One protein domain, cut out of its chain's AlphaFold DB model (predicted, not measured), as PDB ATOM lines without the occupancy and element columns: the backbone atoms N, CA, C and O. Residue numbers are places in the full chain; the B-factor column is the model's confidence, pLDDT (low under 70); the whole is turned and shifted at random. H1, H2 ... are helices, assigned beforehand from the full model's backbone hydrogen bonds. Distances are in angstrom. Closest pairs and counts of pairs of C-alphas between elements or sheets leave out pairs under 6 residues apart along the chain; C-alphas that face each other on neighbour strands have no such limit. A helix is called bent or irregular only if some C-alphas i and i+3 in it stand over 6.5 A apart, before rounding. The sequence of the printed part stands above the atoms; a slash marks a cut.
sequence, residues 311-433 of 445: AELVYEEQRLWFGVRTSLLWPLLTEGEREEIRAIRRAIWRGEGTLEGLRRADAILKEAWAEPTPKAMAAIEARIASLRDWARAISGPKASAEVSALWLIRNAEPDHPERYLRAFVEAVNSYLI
ATOM      1  N   ALA A 311     215.595 198.508 244.233       95.62
ATOM      2  CA  ALA A 311     214.707 198.087 245.312       95.62
ATOM      3  C   ALA A 311     214.624 199.115 246.452       95.62
ATOM      4  O   ALA A 311     213.607 199.175 247.141       95.62
ATOM      5  N   GLU A 312     215.649 199.954 246.644       95.50
ATOM      6  CA  GLU A 312     215.629 201.017 247.659       95.50
ATOM      7  C   GLU A 312     214.543 202.056 247.364       95.50
ATOM      8  O   GLU A 312     213.851 202.508 248.276       95.50
ATOM      9  N   LEU A 313     214.349 202.405 246.086       96.38
ATOM     10  CA  LEU A 313     213.302 203.340 245.669       96.38
ATOM     11  C   LEU A 313     211.911 202.709 245.728       96.38
ATOM     12  O   LEU A 313     210.960 203.407 246.075       96.38
ATOM     13  N   VAL A 314     211.787 201.417 245.408       96.81
ATOM     14  CA  VAL A 314     210.520 200.674 245.540       96.81
ATOM     15  C   VAL A 314     210.101 200.620 247.005       96.81
ATOM     16  O   VAL A 314     208.999 201.051 247.341       96.81
ATOM     17  N   TYR A 315     211.011 200.189 247.881       96.75
ATOM     18  CA  TYR A 315     210.782 200.153 249.322       96.75
ATOM     19  C   TYR A 315     210.366 201.530 249.853       96.75
ATOM     20  O   TYR A 315     209.398 201.642 250.602       96.75
ATOM     21  N   GLU A 316     211.071 202.593 249.458       96.31
ATOM     22  CA  GLU A 316     210.781 203.942 249.941       96.31
ATOM     23  C   GLU A 316     209.438 204.480 249.419       96.31
ATOM     24  O   GLU A 316     208.691 205.099 250.177       96.31
ATOM     25  N   GLU A 317     209.075 204.217 248.160       95.94
ATOM     26  CA  GLU A 317     207.765 204.598 247.613       95.94
ATOM     27  C   GLU A 317     206.611 203.905 248.349       95.94
ATOM     28  O   GLU A 317     205.621 204.565 248.690       95.94
ATOM     29  N   GLN A 318     206.761 202.610 248.648       95.38
ATOM     30  CA  GLN A 318     205.792 201.841 249.429       95.38
ATOM     31  C   GLN A 318     205.715 202.354 250.874       95.38
ATOM     32  O   GLN A 318     204.625 202.619 251.381       95.38
ATOM     33  N   ARG A 319     206.863 202.581 251.526       95.56
ATOM     34  CA  ARG A 319     206.957 203.107 252.898       95.56
ATOM     35  C   ARG A 319     206.277 204.468 253.045       95.56
ATOM     36  O   ARG A 319     205.630 204.728 254.063       95.56
ATOM     37  N   LEU A 320     206.402 205.331 252.036       94.75
ATOM     38  CA  LEU A 320     205.744 206.639 251.969       94.75
ATOM     39  C   LEU A 320     204.278 206.571 251.505       94.75
ATOM     40  O   LEU A 320     203.640 207.623 251.419       94.75
ATOM     41  N   TRP A 321     203.756 205.375 251.195       93.88
ATOM     42  CA  TRP A 321     202.370 205.094 250.798       93.88
ATOM     43  C   TRP A 321     201.824 206.033 249.718       93.88
ATOM     44  O   TRP A 321     200.677 206.496 249.785       93.88
ATOM     45  N   PHE A 322     202.621 206.325 248.687       93.62
ATOM     46  CA  PHE A 322     202.202 207.275 247.653       93.62
ATOM     47  C   PHE A 322     200.888 206.878 246.989       93.62
ATOM     48  O   PHE A 322     200.061 207.753 246.742       93.62
ATOM     49  N   GLY A 323     200.642 205.587 246.749       91.81
ATOM     50  CA  GLY A 323     199.372 205.120 246.182       91.81
ATOM     51  C   GLY A 323     198.149 205.551 246.995       91.81
ATOM     52  O   GLY A 323     197.244 206.197 246.459       91.81
ATOM     53  N   VAL A 324     198.150 205.277 248.302       94.44
ATOM     54  CA  VAL A 324     197.014 205.611 249.172       94.44
ATOM     55  C   VAL A 324     196.927 207.114 249.423       94.44
ATOM     56  O   VAL A 324     195.839 207.678 249.288       94.44
ATOM     57  N   ARG A 325     198.045 207.807 249.683       97.25
ATOM     58  CA  ARG A 325     198.046 209.277 249.823       97.25
ATOM     59  C   ARG A 325     197.478 209.959 248.580       97.25
ATOM     60  O   ARG A 325     196.621 210.831 248.705       97.25
ATOM     61  N   THR A 326     197.872 209.509 247.387       96.56
ATOM     62  CA  THR A 326     197.348 210.030 246.115       96.56
ATOM     63  C   THR A 326     195.838 209.824 246.003       96.56
ATOM     64  O   THR A 326     195.136 210.739 245.589       96.56
ATOM     65  N   SER A 327     195.306 208.666 246.407       95.69
ATOM     66  CA  SER A 327     193.858 208.392 246.347       95.69
ATOM     67  C   SER A 327     193.020 209.277 247.286       95.69
ATOM     68  O   SER A 327     191.937 209.757 246.932       95.69
ATOM     69  N   LEU A 328     193.541 209.549 248.486       97.19
ATOM     70  CA  LEU A 328     192.866 210.374 249.486       97.19
ATOM     71  C   LEU A 328     192.961 211.860 249.139       97.19
ATOM     72  O   LEU A 328     192.018 212.608 249.381       97.19
ATOM     73  N   LEU A 329     194.058 212.279 248.510       97.50
ATOM     74  CA  LEU A 329     194.245 213.647 248.029       97.50
ATOM     75  C   LEU A 329     193.721 213.860 246.607       97.50
ATOM     76  O   LEU A 329     193.710 214.994 246.143       97.50
ATOM     77  N   TRP A 330     193.228 212.813 245.939       96.00
ATOM     78  CA  TRP A 330     192.769 212.844 244.547       96.00
ATOM     79  C   TRP A 330     191.899 214.060 244.195       96.00
ATOM     80  O   TRP A 330     192.197 214.714 243.192       96.00
ATOM     81  N   PRO A 331     190.889 214.462 245.001       95.44
ATOM     82  CA  PRO A 331     190.036 215.611 244.683       95.44
ATOM     83  C   PRO A 331     190.761 216.965 244.707       95.44
ATOM     84  O   PRO A 331     190.218 217.946 244.207       95.44
ATOM     85  N   LEU A 332     191.946 217.019 245.317       96.94
ATOM     86  CA  LEU A 332     192.767 218.217 245.506       96.94
ATOM     87  C   LEU A 332     193.942 218.288 244.532       96.94
ATOM     88  O   LEU A 332     194.655 219.283 244.516       96.94
ATOM     89  N   LEU A 333     194.150 217.232 243.748       96.88
ATOM     90  CA  LEU A 333     195.182 217.168 242.725       96.88
ATOM     91  C   LEU A 333     194.577 217.534 241.371       96.88
ATOM     92  O   LEU A 333     193.495 217.064 241.005       96.88
ATOM     93  N   THR A 334     195.304 218.339 240.610       96.50
ATOM     94  CA  THR A 334     195.032 218.573 239.192       96.50
ATOM     95  C   THR A 334     195.309 217.312 238.374       96.50
ATOM     96  O   THR A 334     196.038 216.417 238.800       96.50
ATOM     97  N   GLU A 335     194.756 217.240 237.162       95.56
ATOM     98  CA  GLU A 335     195.000 216.086 236.287       95.56
ATOM     99  C   GLU A 335     196.489 215.910 235.961       95.56
ATOM    100  O   GLU A 335     197.011 214.804 236.062       95.56
ATOM    101  N   GLY A 336     197.204 217.011 235.699       97.81
ATOM    102  CA  GLY A 336     198.646 216.972 235.446       97.81
ATOM    103  C   GLY A 336     199.455 216.445 236.635       97.81
ATOM    104  O   GLY A 336     200.384 215.668 236.442       97.81
ATOM    105  N   GLU A 337     199.081 216.795 237.869       98.06
ATOM    106  CA  GLU A 337     199.734 216.268 239.077       98.06
ATOM    107  C   GLU A 337     199.477 214.769 239.261       98.06
ATOM    108  O   GLU A 337     200.392 214.018 239.601       98.06
ATOM    109  N   ARG A 338     198.247 214.306 238.996       96.00
ATOM    110  CA  ARG A 338     197.901 212.876 239.050       96.00
ATOM    111  C   ARG A 338     198.688 212.081 238.014       96.00
ATOM    112  O   ARG A 338     199.207 211.007 238.328       96.00
ATOM    113  N   GLU A 339     198.794 212.599 236.793       96.38
ATOM    114  CA  GLU A 339     199.589 212.001 235.720       96.38
ATOM    115  C   GLU A 339     201.084 211.977 236.062       96.38
ATOM    116  O   GLU A 339     201.727 210.942 235.865       96.38
ATOM    117  N   GLU A 340     201.622 213.067 236.621       98.06
ATOM    118  CA  GLU A 340     203.022 213.178 237.046       98.06
ATOM    119  C   GLU A 340     203.348 212.150 238.140       98.06
ATOM    120  O   GLU A 340     204.270 211.346 237.976       98.06
ATOM    121  N   ILE A 341     202.547 212.090 239.212       97.31
ATOM    122  CA  ILE A 341     202.715 211.097 240.284       97.31
ATOM    123  C   ILE A 341     202.623 209.674 239.717       97.31
ATOM    124  O   ILE A 341     203.477 208.832 240.005       97.31
ATOM    125  N   ARG A 342     201.624 209.387 238.871       95.38
ATOM    126  CA  ARG A 342     201.459 208.065 238.243       95.38
ATOM    127  C   ARG A 342     202.667 207.698 237.376       95.38
ATOM    128  O   ARG A 342     203.079 206.537 237.367       95.38
ATOM    129  N   ALA A 343     203.233 208.645 236.631       97.25
ATOM    130  CA  ALA A 343     204.420 208.419 235.810       97.25
ATOM    131  C   ALA A 343     205.658 208.117 236.668       97.25
ATOM    132  O   ALA A 343     206.355 207.142 236.386       97.25
ATOM    133  N   ILE A 344     205.879 208.883 237.741       97.75
ATOM    134  CA  ILE A 344     206.981 208.673 238.691       97.75
ATOM    135  C   ILE A 344     206.885 207.287 239.329       97.75
ATOM    136  O   ILE A 344     207.848 206.522 239.276       97.75
ATOM    137  N   ARG A 345     205.714 206.923 239.869       96.06
ATOM    138  CA  ARG A 345     205.494 205.606 240.485       96.06
ATOM    139  C   ARG A 345     205.763 204.476 239.490       96.06
ATOM    140  O   ARG A 345     206.527 203.567 239.790       96.06
ATOM    141  N   ARG A 346     205.240 204.572 238.261       95.12
ATOM    142  CA  ARG A 346     205.514 203.579 237.203       95.12
ATOM    143  C   ARG A 346     206.985 203.499 236.802       95.12
ATOM    144  O   ARG A 346     207.407 202.448 236.340       95.12
ATOM    145  N   ALA A 347     207.751 204.585 236.885       96.38
ATOM    146  CA  ALA A 347     209.189 204.545 236.628       96.38
ATOM    147  C   ALA A 347     209.928 203.813 237.758       96.38
ATOM    148  O   ALA A 347     210.727 202.927 237.473       96.38
ATOM    149  N   ILE A 348     209.601 204.110 239.024       95.88
ATOM    150  CA  ILE A 348     210.155 203.416 240.202       95.88
ATOM    151  C   ILE A 348     209.905 201.908 240.105       95.88
ATOM    152  O   ILE A 348     210.846 201.125 240.173       95.88
ATOM    153  N   TRP A 349     208.665 201.505 239.834       93.38
ATOM    154  CA  TRP A 349     208.275 200.094 239.730       93.38
ATOM    155  C   TRP A 349     208.857 199.367 238.504       93.38
ATOM    156  O   TRP A 349     208.797 198.146 238.429       93.38
ATOM    157  N   ARG A 350     209.436 200.093 237.540       93.00
ATOM    158  CA  ARG A 350     210.180 199.521 236.402       93.00
ATOM    159  C   ARG A 350     211.699 199.534 236.607       93.00
ATOM    160  O   ARG A 350     212.424 199.176 235.688       93.00
ATOM    161  N   GLY A 351     212.186 199.984 237.766       92.06
ATOM    162  CA  GLY A 351     213.620 200.170 238.021       92.06
ATOM    163  C   GLY A 351     214.241 201.363 237.277       92.06
ATOM    164  O   GLY A 351     215.455 201.510 237.234       92.06
ATOM    165  N   GLU A 352     213.421 202.241 236.695       93.75
ATOM    166  CA  GLU A 352     213.846 203.428 235.933       93.75
ATOM    167  C   GLU A 352     213.681 204.731 236.744       93.75
ATOM    168  O   GLU A 352     213.894 205.834 236.236       93.75
ATOM    169  N   GLY A 353     213.211 204.621 237.990       93.69
ATOM    170  CA  GLY A 353     212.901 205.749 238.861       93.69
ATOM    171  C   GLY A 353     214.136 206.441 239.432       93.69
ATOM    172  O   GLY A 353     215.252 205.928 239.402       93.69
ATOM    173  N   THR A 354     213.926 207.627 240.003       95.25
ATOM    174  CA  THR A 354     214.985 208.395 240.669       95.25
ATOM    175  C   THR A 354     214.513 208.928 242.016       95.25
ATOM    176  O   THR A 354     213.324 209.179 242.227       95.25
ATOM    177  N   LEU A 355     215.465 209.178 242.919       94.81
ATOM    178  CA  LEU A 355     215.198 209.834 244.202       94.81
ATOM    179  C   LEU A 355     214.623 211.249 244.024       94.81
ATOM    180  O   LEU A 355     213.802 211.692 244.822       94.81
ATOM    181  N   GLU A 356     215.038 211.967 242.977       96.06
ATOM    182  CA  GLU A 356     214.466 213.274 242.639       96.06
ATOM    183  C   GLU A 356     212.989 213.151 242.252       96.06
ATOM    184  O   GLU A 356     212.167 213.907 242.766       96.06
ATOM    185  N   GLY A 357     212.638 212.156 241.430       96.81
ATOM    186  CA  GLY A 357     211.248 211.850 241.097       96.81
ATOM    187  C   GLY A 357     210.425 211.517 242.342       96.81
ATOM    188  O   GLY A 357     209.360 212.091 242.548       96.81
ATOM    189  N   LEU A 358     210.946 210.665 243.227       95.56
ATOM    190  CA  LEU A 358     210.284 210.323 244.489       95.56
ATOM    191  C   LEU A 358     210.027 211.568 245.356       95.56
ATOM    192  O   LEU A 358     208.902 211.793 245.802       95.56
ATOM    193  N   ARG A 359     211.036 212.431 245.535       96.12
ATOM    194  CA  ARG A 359     210.901 213.699 246.278       96.12
ATOM    195  C   ARG A 359     209.916 214.662 245.617       96.12
ATOM    196  O   ARG A 359     209.193 215.365 246.319       96.12
ATOM    197  N   ARG A 360     209.872 214.695 244.283       97.06
ATOM    198  CA  ARG A 360     208.918 215.504 243.521       97.06
ATOM    199  C   ARG A 360     207.480 215.045 243.766       97.06
ATOM    200  O   ARG A 360     206.636 215.889 244.052       97.06
ATOM    201  N   ALA A 361     207.214 213.740 243.717       97.19
ATOM    202  CA  ALA A 361     205.892 213.196 244.029       97.19
ATOM    203  C   ALA A 361     205.472 213.506 245.477       97.19
ATOM    204  O   ALA A 361     204.347 213.947 245.706       97.19
ATOM    205  N   ASP A 362     206.383 213.362 246.443       96.81
ATOM    206  CA  ASP A 362     206.106 213.712 247.842       96.81
ATOM    207  C   ASP A 362     205.785 215.206 248.026       96.81
ATOM    208  O   ASP A 362     204.859 215.551 248.761       96.81
ATOM    209  N   ALA A 363     206.507 216.094 247.332       97.19
ATOM    210  CA  ALA A 363     206.251 217.533 247.367       97.19
ATOM    211  C   ALA A 363     204.854 217.881 246.830       97.19
ATOM    212  O   ALA A 363     204.124 218.618 247.488       97.19
ATOM    213  N   ILE A 364     204.447 217.290 245.698       98.12
ATOM    214  CA  ILE A 364     203.098 217.478 245.137       98.12
ATOM    215  C   ILE A 364     202.028 217.059 246.155       98.12
ATOM    216  O   ILE A 364     201.077 217.795 246.400       98.12
ATOM    217  N   LEU A 365     202.190 215.897 246.800       97.56
ATOM    218  CA  LEU A 365     201.230 215.405 247.797       97.56
ATOM    219  C   LEU A 365     201.164 216.295 249.052       97.56
ATOM    220  O   LEU A 365     200.090 216.480 249.625       97.56
ATOM    221  N   LYS A 366     202.293 216.863 249.485       96.44
ATOM    222  CA  LYS A 366     202.353 217.799 250.622       96.44
ATOM    223  C   LYS A 366     201.734 219.162 250.304       96.44
ATOM    224  O   LYS A 366     201.203 219.808 251.203       96.44
ATOM    225  N   GLU A 367     201.792 219.585 249.047       96.56
ATOM    226  CA  GLU A 367     201.256 220.865 248.568       96.56
ATOM    227  C   GLU A 367     199.825 220.758 248.010       96.56
ATOM    228  O   GLU A 367     199.260 221.775 247.607       96.56
ATOM    229  N   ALA A 368     199.224 219.560 248.025       97.19
ATOM    230  CA  ALA A 368     197.896 219.293 247.477       97.19
ATOM    231  C   ALA A 368     196.847 220.297 247.983       97.19
ATOM    232  O   ALA A 368     196.622 220.449 249.190       97.19
ATOM    233  N   TRP A 369     196.184 220.983 247.049       96.25
ATOM    234  CA  TRP A 369     195.264 222.068 247.367       96.25
ATOM    235  C   TRP A 369     194.192 222.260 246.297       96.25
ATOM    236  O   TRP A 369     194.473 222.304 245.103       96.25
ATOM    237  N   ALA A 370     192.963 222.508 246.745       93.69
ATOM    238  CA  ALA A 370     191.892 223.030 245.908       93.69
ATOM    239  C   ALA A 370     191.066 224.056 246.689       93.69
ATOM    240  O   ALA A 370     191.017 224.029 247.919       93.69
ATOM    241  N   GLU A 371     190.378 224.948 245.975       95.12
ATOM    242  CA  GLU A 371     189.416 225.852 246.606       95.12
ATOM    243  C   GLU A 371     188.320 225.046 247.336       95.12
ATOM    244  O   GLU A 371     187.775 224.096 246.753       95.12
ATOM    245  N   PRO A 372     187.960 225.409 248.585       93.62
ATOM    246  CA  PRO A 372     187.056 224.638 249.439       93.62
ATOM    247  C   PRO A 372     185.582 224.805 249.028       93.62
ATOM    248  O   PRO A 372     184.735 225.323 249.754       93.62
ATOM    249  N   THR A 373     185.259 224.363 247.818       94.56
ATOM    250  CA  THR A 373     183.892 224.328 247.293       94.56
ATOM    251  C   THR A 373     183.067 223.236 247.985       94.56
ATOM    252  O   THR A 373     183.636 222.239 248.435       94.56
ATOM    253  N   PRO A 374     181.720 223.320 248.003       93.19
ATOM    254  CA  PRO A 374     180.881 222.262 248.575       93.19
ATOM    255  C   PRO A 374     181.172 220.864 248.006       93.19
ATOM    256  O   PRO A 374     181.158 219.884 248.744       93.19
ATOM    257  N   LYS A 375     181.496 220.776 246.707       93.31
ATOM    258  CA  LYS A 375     181.869 219.517 246.046       93.31
ATOM    259  C   LYS A 375     183.196 218.966 246.577       93.31
ATOM    260  O   LYS A 375     183.275 217.776 246.863       93.31
ATOM    261  N   ALA A 376     184.216 219.815 246.712       92.75
ATOM    262  CA  ALA A 376     185.511 219.410 247.256       92.75
ATOM    263  C   ALA A 376     185.370 218.939 248.710       92.75
ATOM    264  O   ALA A 376     185.850 217.865 249.058       92.75
ATOM    265  N   MET A 377     184.627 219.684 249.531       94.25
ATOM    266  CA  MET A 377     184.399 219.332 250.935       94.25
ATOM    267  C   MET A 377     183.671 217.995 251.081       94.25
ATOM    268  O   MET A 377     184.127 217.147 251.841       94.25
ATOM    269  N   ALA A 378     182.614 217.757 250.299       93.56
ATOM    270  CA  ALA A 378     181.907 216.476 250.304       93.56
ATOM    271  C   ALA A 378     182.818 215.304 249.885       93.56
ATOM    272  O   ALA A 378     182.774 214.237 250.495       93.56
ATOM    273  N   ALA A 379     183.678 215.504 248.879       93.81
ATOM    274  CA  ALA A 379     184.621 214.479 248.430       93.81
ATOM    275  C   ALA A 379     185.674 214.131 249.497       93.81
ATOM    276  O   ALA A 379     186.060 212.967 249.620       93.81
ATOM    277  N   ILE A 380     186.116 215.123 250.276       95.06
ATOM    278  CA  ILE A 380     187.037 214.943 251.405       95.06
ATOM    279  C   ILE A 380     186.336 214.271 252.588       95.06
ATOM    280  O   ILE A 380     186.871 213.332 253.169       95.06
ATOM    281  N   GLU A 381     185.115 214.690 252.922       93.62
ATOM    282  CA  GLU A 381     184.313 214.082 253.991       93.62
ATOM    283  C   GLU A 381     184.048 212.588 253.723       93.62
ATOM    284  O   GLU A 381     184.179 211.772 254.637       93.62
ATOM    285  N   ALA A 382     183.799 212.200 252.466       93.62
ATOM    286  CA  ALA A 382     183.632 210.799 252.064       93.62
ATOM    287  C   ALA A 382     184.874 209.919 252.319       93.62
ATOM    288  O   ALA A 382     184.756 208.701 252.443       93.62
ATOM    289  N   ARG A 383     186.064 210.523 252.425       95.56
ATOM    290  CA  ARG A 383     187.351 209.829 252.594       95.56
ATOM    291  C   ARG A 383     187.775 209.647 254.048       95.56
ATOM    292  O   ARG A 383     188.694 208.878 254.313       95.56
ATOM    293  N   ILE A 384     187.119 210.320 254.998       95.25
ATOM    294  CA  ILE A 384     187.539 210.342 256.409       95.25
ATOM    295  C   ILE A 384     187.557 208.947 257.034       95.25
ATOM    296  O   ILE A 384     188.499 208.618 257.752       95.25
ATOM    297  N   ALA A 385     186.546 208.118 256.758       94.06
ATOM    298  CA  ALA A 385     186.494 206.758 257.293       94.06
ATOM    299  C   ALA A 385     187.681 205.919 256.794       94.06
ATOM    300  O   ALA A 385     188.407 205.349 257.602       94.06
ATOM    301  N   SER A 386     187.949 205.945 255.485       95.06
ATOM    302  CA  SER A 386     189.084 205.227 254.901       95.06
ATOM    303  C   SER A 386     190.430 205.760 255.403       95.06
ATOM    304  O   SER A 386     191.298 204.961 255.739       95.06
ATOM    305  N   LEU A 387     190.607 207.085 255.524       97.31
ATOM    306  CA  LEU A 387     191.817 207.679 256.110       97.31
ATOM    307  C   LEU A 387     192.017 207.218 257.559       97.31
ATOM    308  O   LEU A 387     193.132 206.882 257.946       97.31
ATOM    309  N   ARG A 388     190.951 207.182 258.364       97.12
ATOM    310  CA  ARG A 388     191.008 206.745 259.765       97.12
ATOM    311  C   ARG A 388     191.454 205.290 259.885       97.12
ATOM    312  O   ARG A 388     192.213 204.969 260.804       97.12
ATOM    313  N   ASP A 389     190.959 204.435 258.999       95.19
ATOM    314  CA  ASP A 389     191.239 203.003 259.018       95.19
ATOM    315  C   ASP A 389     192.683 202.736 258.551       95.19
ATOM    316  O   ASP A 389     193.423 202.031 259.238       95.19
ATOM    317  N   TRP A 390     193.148 203.417 257.494       95.94
ATOM    318  CA  TRP A 390     194.553 203.359 257.068       95.94
ATOM    319  C   TRP A 390     195.518 203.935 258.109       95.94
ATOM    320  O   TRP A 390     196.515 203.301 258.439       95.94
ATOM    321  N   ALA A 391     195.203 205.092 258.701       96.62
ATOM    322  CA  ALA A 391     196.017 205.686 259.761       96.62
ATOM    323  C   ALA A 391     196.128 204.762 260.983       96.62
ATOM    324  O   ALA A 391     197.174 204.710 261.629       96.62
ATOM    325  N   ARG A 392     195.068 203.997 261.293       95.75
ATOM    326  CA  ARG A 392     195.109 202.974 262.345       95.75
ATOM    327  C   ARG A 392     196.082 201.851 262.005       95.75
ATOM    328  O   ARG A 392     196.833 201.452 262.889       95.75
ATOM    329  N   ALA A 393     196.033 201.345 260.774       91.81
ATOM    330  CA  ALA A 393     196.876 200.241 260.325       91.81
ATOM    331  C   ALA A 393     198.360 200.641 260.249       91.81
ATOM    332  O   ALA A 393     199.226 199.876 260.655       91.81
ATOM    333  N   ILE A 394     198.652 201.862 259.791       92.19
ATOM    334  CA  ILE A 394     200.022 202.316 259.505       92.19
ATOM    335  C   ILE A 394     200.683 202.972 260.723       92.19
ATOM    336  O   ILE A 394     201.833 202.678 261.045       92.19
ATOM    337  N   SER A 395     199.971 203.872 261.404       92.25
ATOM    338  CA  SER A 395     200.513 204.696 262.499       92.25
ATOM    339  C   SER A 395     199.851 204.422 263.856       92.25
ATOM    340  O   SER A 395     200.166 205.068 264.857       92.25
ATOM    341  N   GLY A 396     198.942 203.449 263.920       93.44
ATOM    342  CA  GLY A 396     198.348 202.960 265.157       93.44
ATOM    343  C   GLY A 396     197.094 203.711 265.632       93.44
ATOM    344  O   GLY A 396     196.634 204.692 265.037       93.44
ATOM    345  N   PRO A 397     196.498 203.273 266.761       95.06
ATOM    346  CA  PRO A 397     195.212 203.785 267.240       95.06
ATOM    347  C   PRO A 397     195.187 205.284 267.560       95.06
ATOM    348  O   PRO A 397     194.128 205.903 267.461       95.06
ATOM    349  N   LYS A 398     196.327 205.875 267.943       95.75
ATOM    350  CA  LYS A 398     196.418 207.311 268.238       95.75
ATOM    351  C   LYS A 398     196.203 208.156 266.979       95.75
ATOM    352  O   LYS A 398     195.355 209.042 267.005       95.75
ATOM    353  N   ALA A 399     196.885 207.823 265.884       95.25
ATOM    354  CA  ALA A 399     196.726 208.506 264.602       95.25
ATOM    355  C   ALA A 399     195.276 208.415 264.093       95.25
ATOM    356  O   ALA A 399     194.676 209.402 263.676       95.25
ATOM    357  N   SER A 400     194.658 207.239 264.233       96.69
ATOM    358  CA  SER A 400     193.238 207.026 263.925       96.69
ATOM    359  C   SER A 400     192.300 207.948 264.729       96.69
ATOM    360  O   SER A 400     191.333 208.504 264.195       96.69
ATOM    361  N   ALA A 401     192.590 208.156 266.018       95.94
ATOM    362  CA  ALA A 401     191.833 209.079 266.860       95.94
ATOM    363  C   ALA A 401     192.049 210.548 266.451       95.94
ATOM    364  O   ALA A 401     191.089 211.319 266.443       95.94
ATOM    365  N   GLU A 402     193.269 210.929 266.064       96.69
ATOM    366  CA  GLU A 402     193.600 212.274 265.571       96.69
ATOM    367  C   GLU A 402     192.903 212.579 264.236       96.69
ATOM    368  O   GLU A 402     192.302 213.643 264.095       96.69
ATOM    369  N   VAL A 403     192.849 211.617 263.305       96.81
ATOM    370  CA  VAL A 403     192.023 211.722 262.087       96.81
ATOM    371  C   VAL A 403     190.550 211.893 262.447       96.81
ATOM    372  O   VAL A 403     189.866 212.755 261.897       96.81
ATOM    373  N   SER A 404     190.049 211.098 263.396       94.56
ATOM    374  CA  SER A 404     188.654 211.207 263.832       94.56
ATOM    375  C   SER A 404     188.357 212.599 264.386       94.56
ATOM    376  O   SER A 404     187.283 213.130 264.128       94.56
ATOM    377  N   ALA A 405     189.310 213.220 265.088       94.31
ATOM    378  CA  ALA A 405     189.181 214.550 265.678       94.31
ATOM    379  C   ALA A 405     189.125 215.700 264.654       94.31
ATOM    380  O   ALA A 405     188.693 216.792 265.026       94.31
ATOM    381  N   LEU A 406     189.455 215.475 263.373       94.00
ATOM    382  CA  LEU A 406     189.309 216.489 262.315       94.00
ATOM    383  C   LEU A 406     187.874 217.035 262.221       94.00
ATOM    384  O   LEU A 406     187.672 218.202 261.877       94.00
ATOM    385  N   TRP A 407     186.870 216.235 262.604       90.12
ATOM    386  CA  TRP A 407     185.473 216.675 262.670       90.12
ATOM    387  C   TRP A 407     185.271 217.884 263.603       90.12
ATOM    388  O   TRP A 407     184.383 218.702 263.365       90.12
ATOM    389  N   LEU A 408     186.099 218.043 264.645       91.94
ATOM    390  CA  LEU A 408     186.020 219.178 265.568       91.94
ATOM    391  C   LEU A 408     186.366 220.488 264.861       91.94
ATOM    392  O   LEU A 408     185.667 221.477 265.057       91.94
ATOM    393  N   ILE A 409     187.381 220.480 263.992       89.88
ATOM    394  CA  ILE A 409     187.767 221.648 263.184       89.88
ATOM    395  C   ILE A 409     186.613 222.012 262.247       89.88
ATOM    396  O   ILE A 409     186.187 223.165 262.197       89.88
ATOM    397  N   ARG A 410     186.040 221.004 261.574       89.25
ATOM    398  CA  ARG A 410     184.918 221.181 260.640       89.25
ATOM    399  C   ARG A 410     183.697 221.857 261.272       89.25
ATOM    400  O   ARG A 410     183.001 222.598 260.575       89.25
ATOM    401  N   ASN A 411     183.423 221.572 262.546       89.56
ATOM    402  CA  ASN A 411     182.233 222.050 263.255       89.56
ATOM    403  C   ASN A 411     182.467 223.299 264.104       89.56
ATOM    404  O   ASN A 411     181.543 224.092 264.268       89.56
ATOM    405  N   ALA A 412     183.669 223.482 264.651       89.06
ATOM    406  CA  ALA A 412     184.010 224.680 265.414       89.06
ATOM    407  C   ALA A 412     184.185 225.903 264.503       89.06
ATOM    408  O   ALA A 412     183.883 227.020 264.918       89.06
ATOM    409  N   GLU A 413     184.645 225.689 263.267       87.56
ATOM    410  CA  GLU A 413     184.990 226.760 262.330       87.56
ATOM    411  C   GLU A 413     184.335 226.558 260.947       87.56
ATOM    412  O   GLU A 413     185.028 226.443 259.935       87.56
ATOM    413  N   PRO A 414     182.991 226.504 260.862       86.38
ATOM    414  CA  PRO A 414     182.291 226.197 259.613       86.38
ATOM    415  C   PRO A 414     182.474 227.267 258.526       86.38
ATOM    416  O   PRO A 414     182.378 226.940 257.345       86.38
ATOM    417  N   ASP A 415     182.770 228.511 258.917       90.25
ATOM    418  CA  ASP A 415     183.024 229.640 258.010       90.25
ATOM    419  C   ASP A 415     184.476 229.681 257.485       90.25
ATOM    420  O   ASP A 415     184.804 230.533 256.661       90.25
ATOM    421  N   HIS A 416     185.331 228.754 257.938       91.25
ATOM    422  CA  HIS A 416     186.740 228.628 257.544       91.25
ATOM    423  C   HIS A 416     187.064 227.229 256.989       91.25
ATOM    424  O   HIS A 416     187.919 226.513 257.533       91.25
ATOM    425  N   PRO A 417     186.394 226.785 255.908       92.31
ATOM    426  CA  PRO A 417     186.575 225.438 255.369       92.31
ATOM    427  C   PRO A 417     188.011 225.168 254.880       92.31
ATOM    428  O   PRO A 417     188.455 224.019 254.885       92.31
ATOM    429  N   GLU A 418     188.780 226.213 254.555       95.25
ATOM    430  CA  GLU A 418     190.208 226.138 254.249       95.25
ATOM    431  C   GLU A 418     191.033 225.509 255.381       95.25
ATOM    432  O   GLU A 418     192.012 224.814 255.111       95.25
ATOM    433  N   ARG A 419     190.649 225.713 256.649       93.81
ATOM    434  CA  ARG A 419     191.375 225.164 257.804       93.81
ATOM    435  C   ARG A 419     191.159 223.668 257.943       93.81
ATOM    436  O   ARG A 419     192.120 222.935 258.158       93.81
ATOM    437  N   TYR A 420     189.918 223.212 257.773       94.88
ATOM    438  CA  TYR A 420     189.615 221.783 257.756       94.88
ATOM    439  C   TYR A 420     190.333 221.079 256.604       94.88
ATOM    440  O   TYR A 420     190.932 220.027 256.810       94.88
ATOM    441  N   LEU A 421     190.330 221.689 255.414       95.75
ATOM    442  CA  LEU A 421     191.029 221.139 254.259       95.75
ATOM    443  C   LEU A 421     192.535 220.992 254.517       95.75
ATOM    444  O   LEU A 421     193.089 219.922 254.282       95.75
ATOM    445  N   ARG A 422     193.191 222.027 255.063       96.00
ATOM    446  CA  ARG A 422     194.616 221.953 255.441       96.00
ATOM    447  C   ARG A 422     194.878 220.855 256.467       96.00
ATOM    448  O   ARG A 422     195.813 220.088 256.282       96.00
ATOM    449  N   ALA A 423     194.040 220.751 257.496       96.19
ATOM    450  CA  ALA A 423     194.188 219.729 258.528       96.19
ATOM    451  C   ALA A 423     194.008 218.305 257.974       96.19
ATOM    452  O   ALA A 423     194.695 217.383 258.407       96.19
ATOM    453  N   PHE A 424     193.125 218.116 256.987       97.50
ATOM    454  CA  PHE A 424     192.998 216.844 256.277       97.50
ATOM    455  C   PHE A 424     194.271 216.499 255.493       97.50
ATOM    456  O   PHE A 424     194.783 215.389 255.623       97.50
ATOM    457  N   VAL A 425     194.799 217.447 254.710       97.69
ATOM    458  CA  VAL A 425     196.041 217.252 253.940       97.69
ATOM    459  C   VAL A 425     197.214 216.952 254.875       97.69
ATOM    460  O   VAL A 425     197.995 216.042 254.608       97.69
ATOM    461  N   GLU A 426     197.318 217.663 255.995       97.44
ATOM    462  CA  GLU A 426     198.324 217.412 257.029       97.44
ATOM    463  C   GLU A 426     198.185 215.999 257.607       97.44
ATOM    464  O   GLU A 426     199.148 215.239 257.593       97.44
ATOM    465  N   ALA A 427     196.977 215.583 257.999       97.38
ATOM    466  CA  ALA A 427     196.739 214.244 258.535       97.38
ATOM    467  C   ALA A 427     197.115 213.126 257.545       97.38
ATOM    468  O   ALA A 427     197.746 212.146 257.943       97.38
ATOM    469  N   VAL A 428     196.778 213.274 256.257       97.56
ATOM    470  CA  VAL A 428     197.190 212.323 255.208       97.56
ATOM    471  C   VAL A 428     198.714 212.221 255.137       97.56
ATOM    472  O   VAL A 428     199.263 211.124 255.077       97.56
ATOM    473  N   ASN A 429     199.405 213.359 255.150       96.12
ATOM    474  CA  ASN A 429     200.854 213.416 254.980       96.12
ATOM    475  C   ASN A 429     201.647 213.109 256.264       96.12
ATOM    476  O   ASN A 429     202.847 212.872 256.169       96.12
ATOM    477  N   SER A 430     201.007 213.078 257.435       94.31
ATOM    478  CA  SER A 430     201.633 212.706 258.711       94.31
ATOM    479  C   SER A 430     201.379 211.251 259.109       94.31
ATOM    480  O   SER A 430     202.273 210.613 259.652       94.31
ATOM    481  N   TYR A 431     200.180 210.717 258.851       95.62
ATOM    482  CA  TYR A 431     199.766 209.399 259.362       95.62
ATOM    483  C   TYR A 431     199.753 208.284 258.318       95.62
ATOM    484  O   TYR A 431     199.536 207.125 258.660       95.62
ATOM    485  N   LEU A 432     199.964 208.609 257.043       94.94
ATOM    486  CA  LEU A 432     200.136 207.614 255.981       94.94
ATOM    487  C   LEU A 432     201.583 207.589 255.507       94.94
ATOM    488  O   LEU A 432     201.864 207.488 254.321       94.94
ATOM    489  N   ILE A 433     202.513 207.733 256.443       93.38
ATOM    490  CA  ILE A 433     203.925 207.458 256.224       93.38
ATOM    491  C   ILE A 433     204.307 206.411 257.257       93.38
ATOM    492  O   ILE A 433     204.104 206.604 258.456       93.38
TER     493      ILE A 433
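Overview. This is residues 311 to 433 of the 445 residues of an uncharacterized protein of Candidatus Acetothermia bacterium (UniProt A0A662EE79). Helices running back and forth make a flattened slab, with H2 and H7 side by side in its middle. H1, H3 and H4 make one end; at the other, the sharply bent H6 folds back on itself, and H5 packs on H2 and H7. H2, H3, H4 and H7 form an up-and-down bundle, each running against the one before it. The printed part has 123 residues with seven named helices, H1 to H7 in order, and no named strand; it is all helix and compact, with a radius of gyration of the C-alphas of 14.8 A and spans of 47 by 32 by 18 A.

Arrangement. H6, residues 384 to 412, was assigned as one helix by its hydrogen bonds but is bent, C-alphas 394 and 397 being 9.2 A apart; its arms are H6a, residues 384 to 394, and H6b, residues 397 to 412. The arms run opposite ways and touch, closest at the C-alphas of Arg 388 and Ser 400, 4.7 A apart. H6b and H7, residues 417 to 431, form a hairpin; the closest C-alphas, of Arg 410 and Tyr 420, are 5.5 A apart. With residues 425 to 429 alone, H7 touches H2, residues 322 to 332, closest at the C-alphas of Val 428 and Arg 325, 6.2 A. H2 is irregular: C-alphas 328 and 331 are 7.6 A apart. H5, residues 374 to 381, touches H2, closest at the C-alphas of Ala 376 and Pro 331, 6.4 A. H3, residues 335 to 348, and H4, residues 355 to 367, form a hairpin, closest at the C-alphas of Ile 341 and Ala 361, 5.3 A. H1, residues 311 to 319, touches residues 345 to 348 alone of H3, at a steep tilt of 43 degrees; Val 314 and Ile 348 have the closest C-alphas, 6.0 A. Every O i to N i+4 pair is within hydrogen-bond range in H1, H3, H4, H5, H6a and H7, against 5 of 7 in H2 and 9 of 12 in H6b.

Along the chain. From first to last C-alpha H6b measures 23.8 A, H7 21.1 A and H3 20.1 A. H1 begins at C-alpha 311 (214.707, 198.087, 245.312); H7 ends at C-alpha 431 (199.766, 209.399, 259.362).

Size, cuts and confidence. The two C-alphas farthest apart, of Gly 351 and Ala 412, are 47.2 A apart. The printed part has no cut and no long link. No printed residue is under 70 in pLDDT.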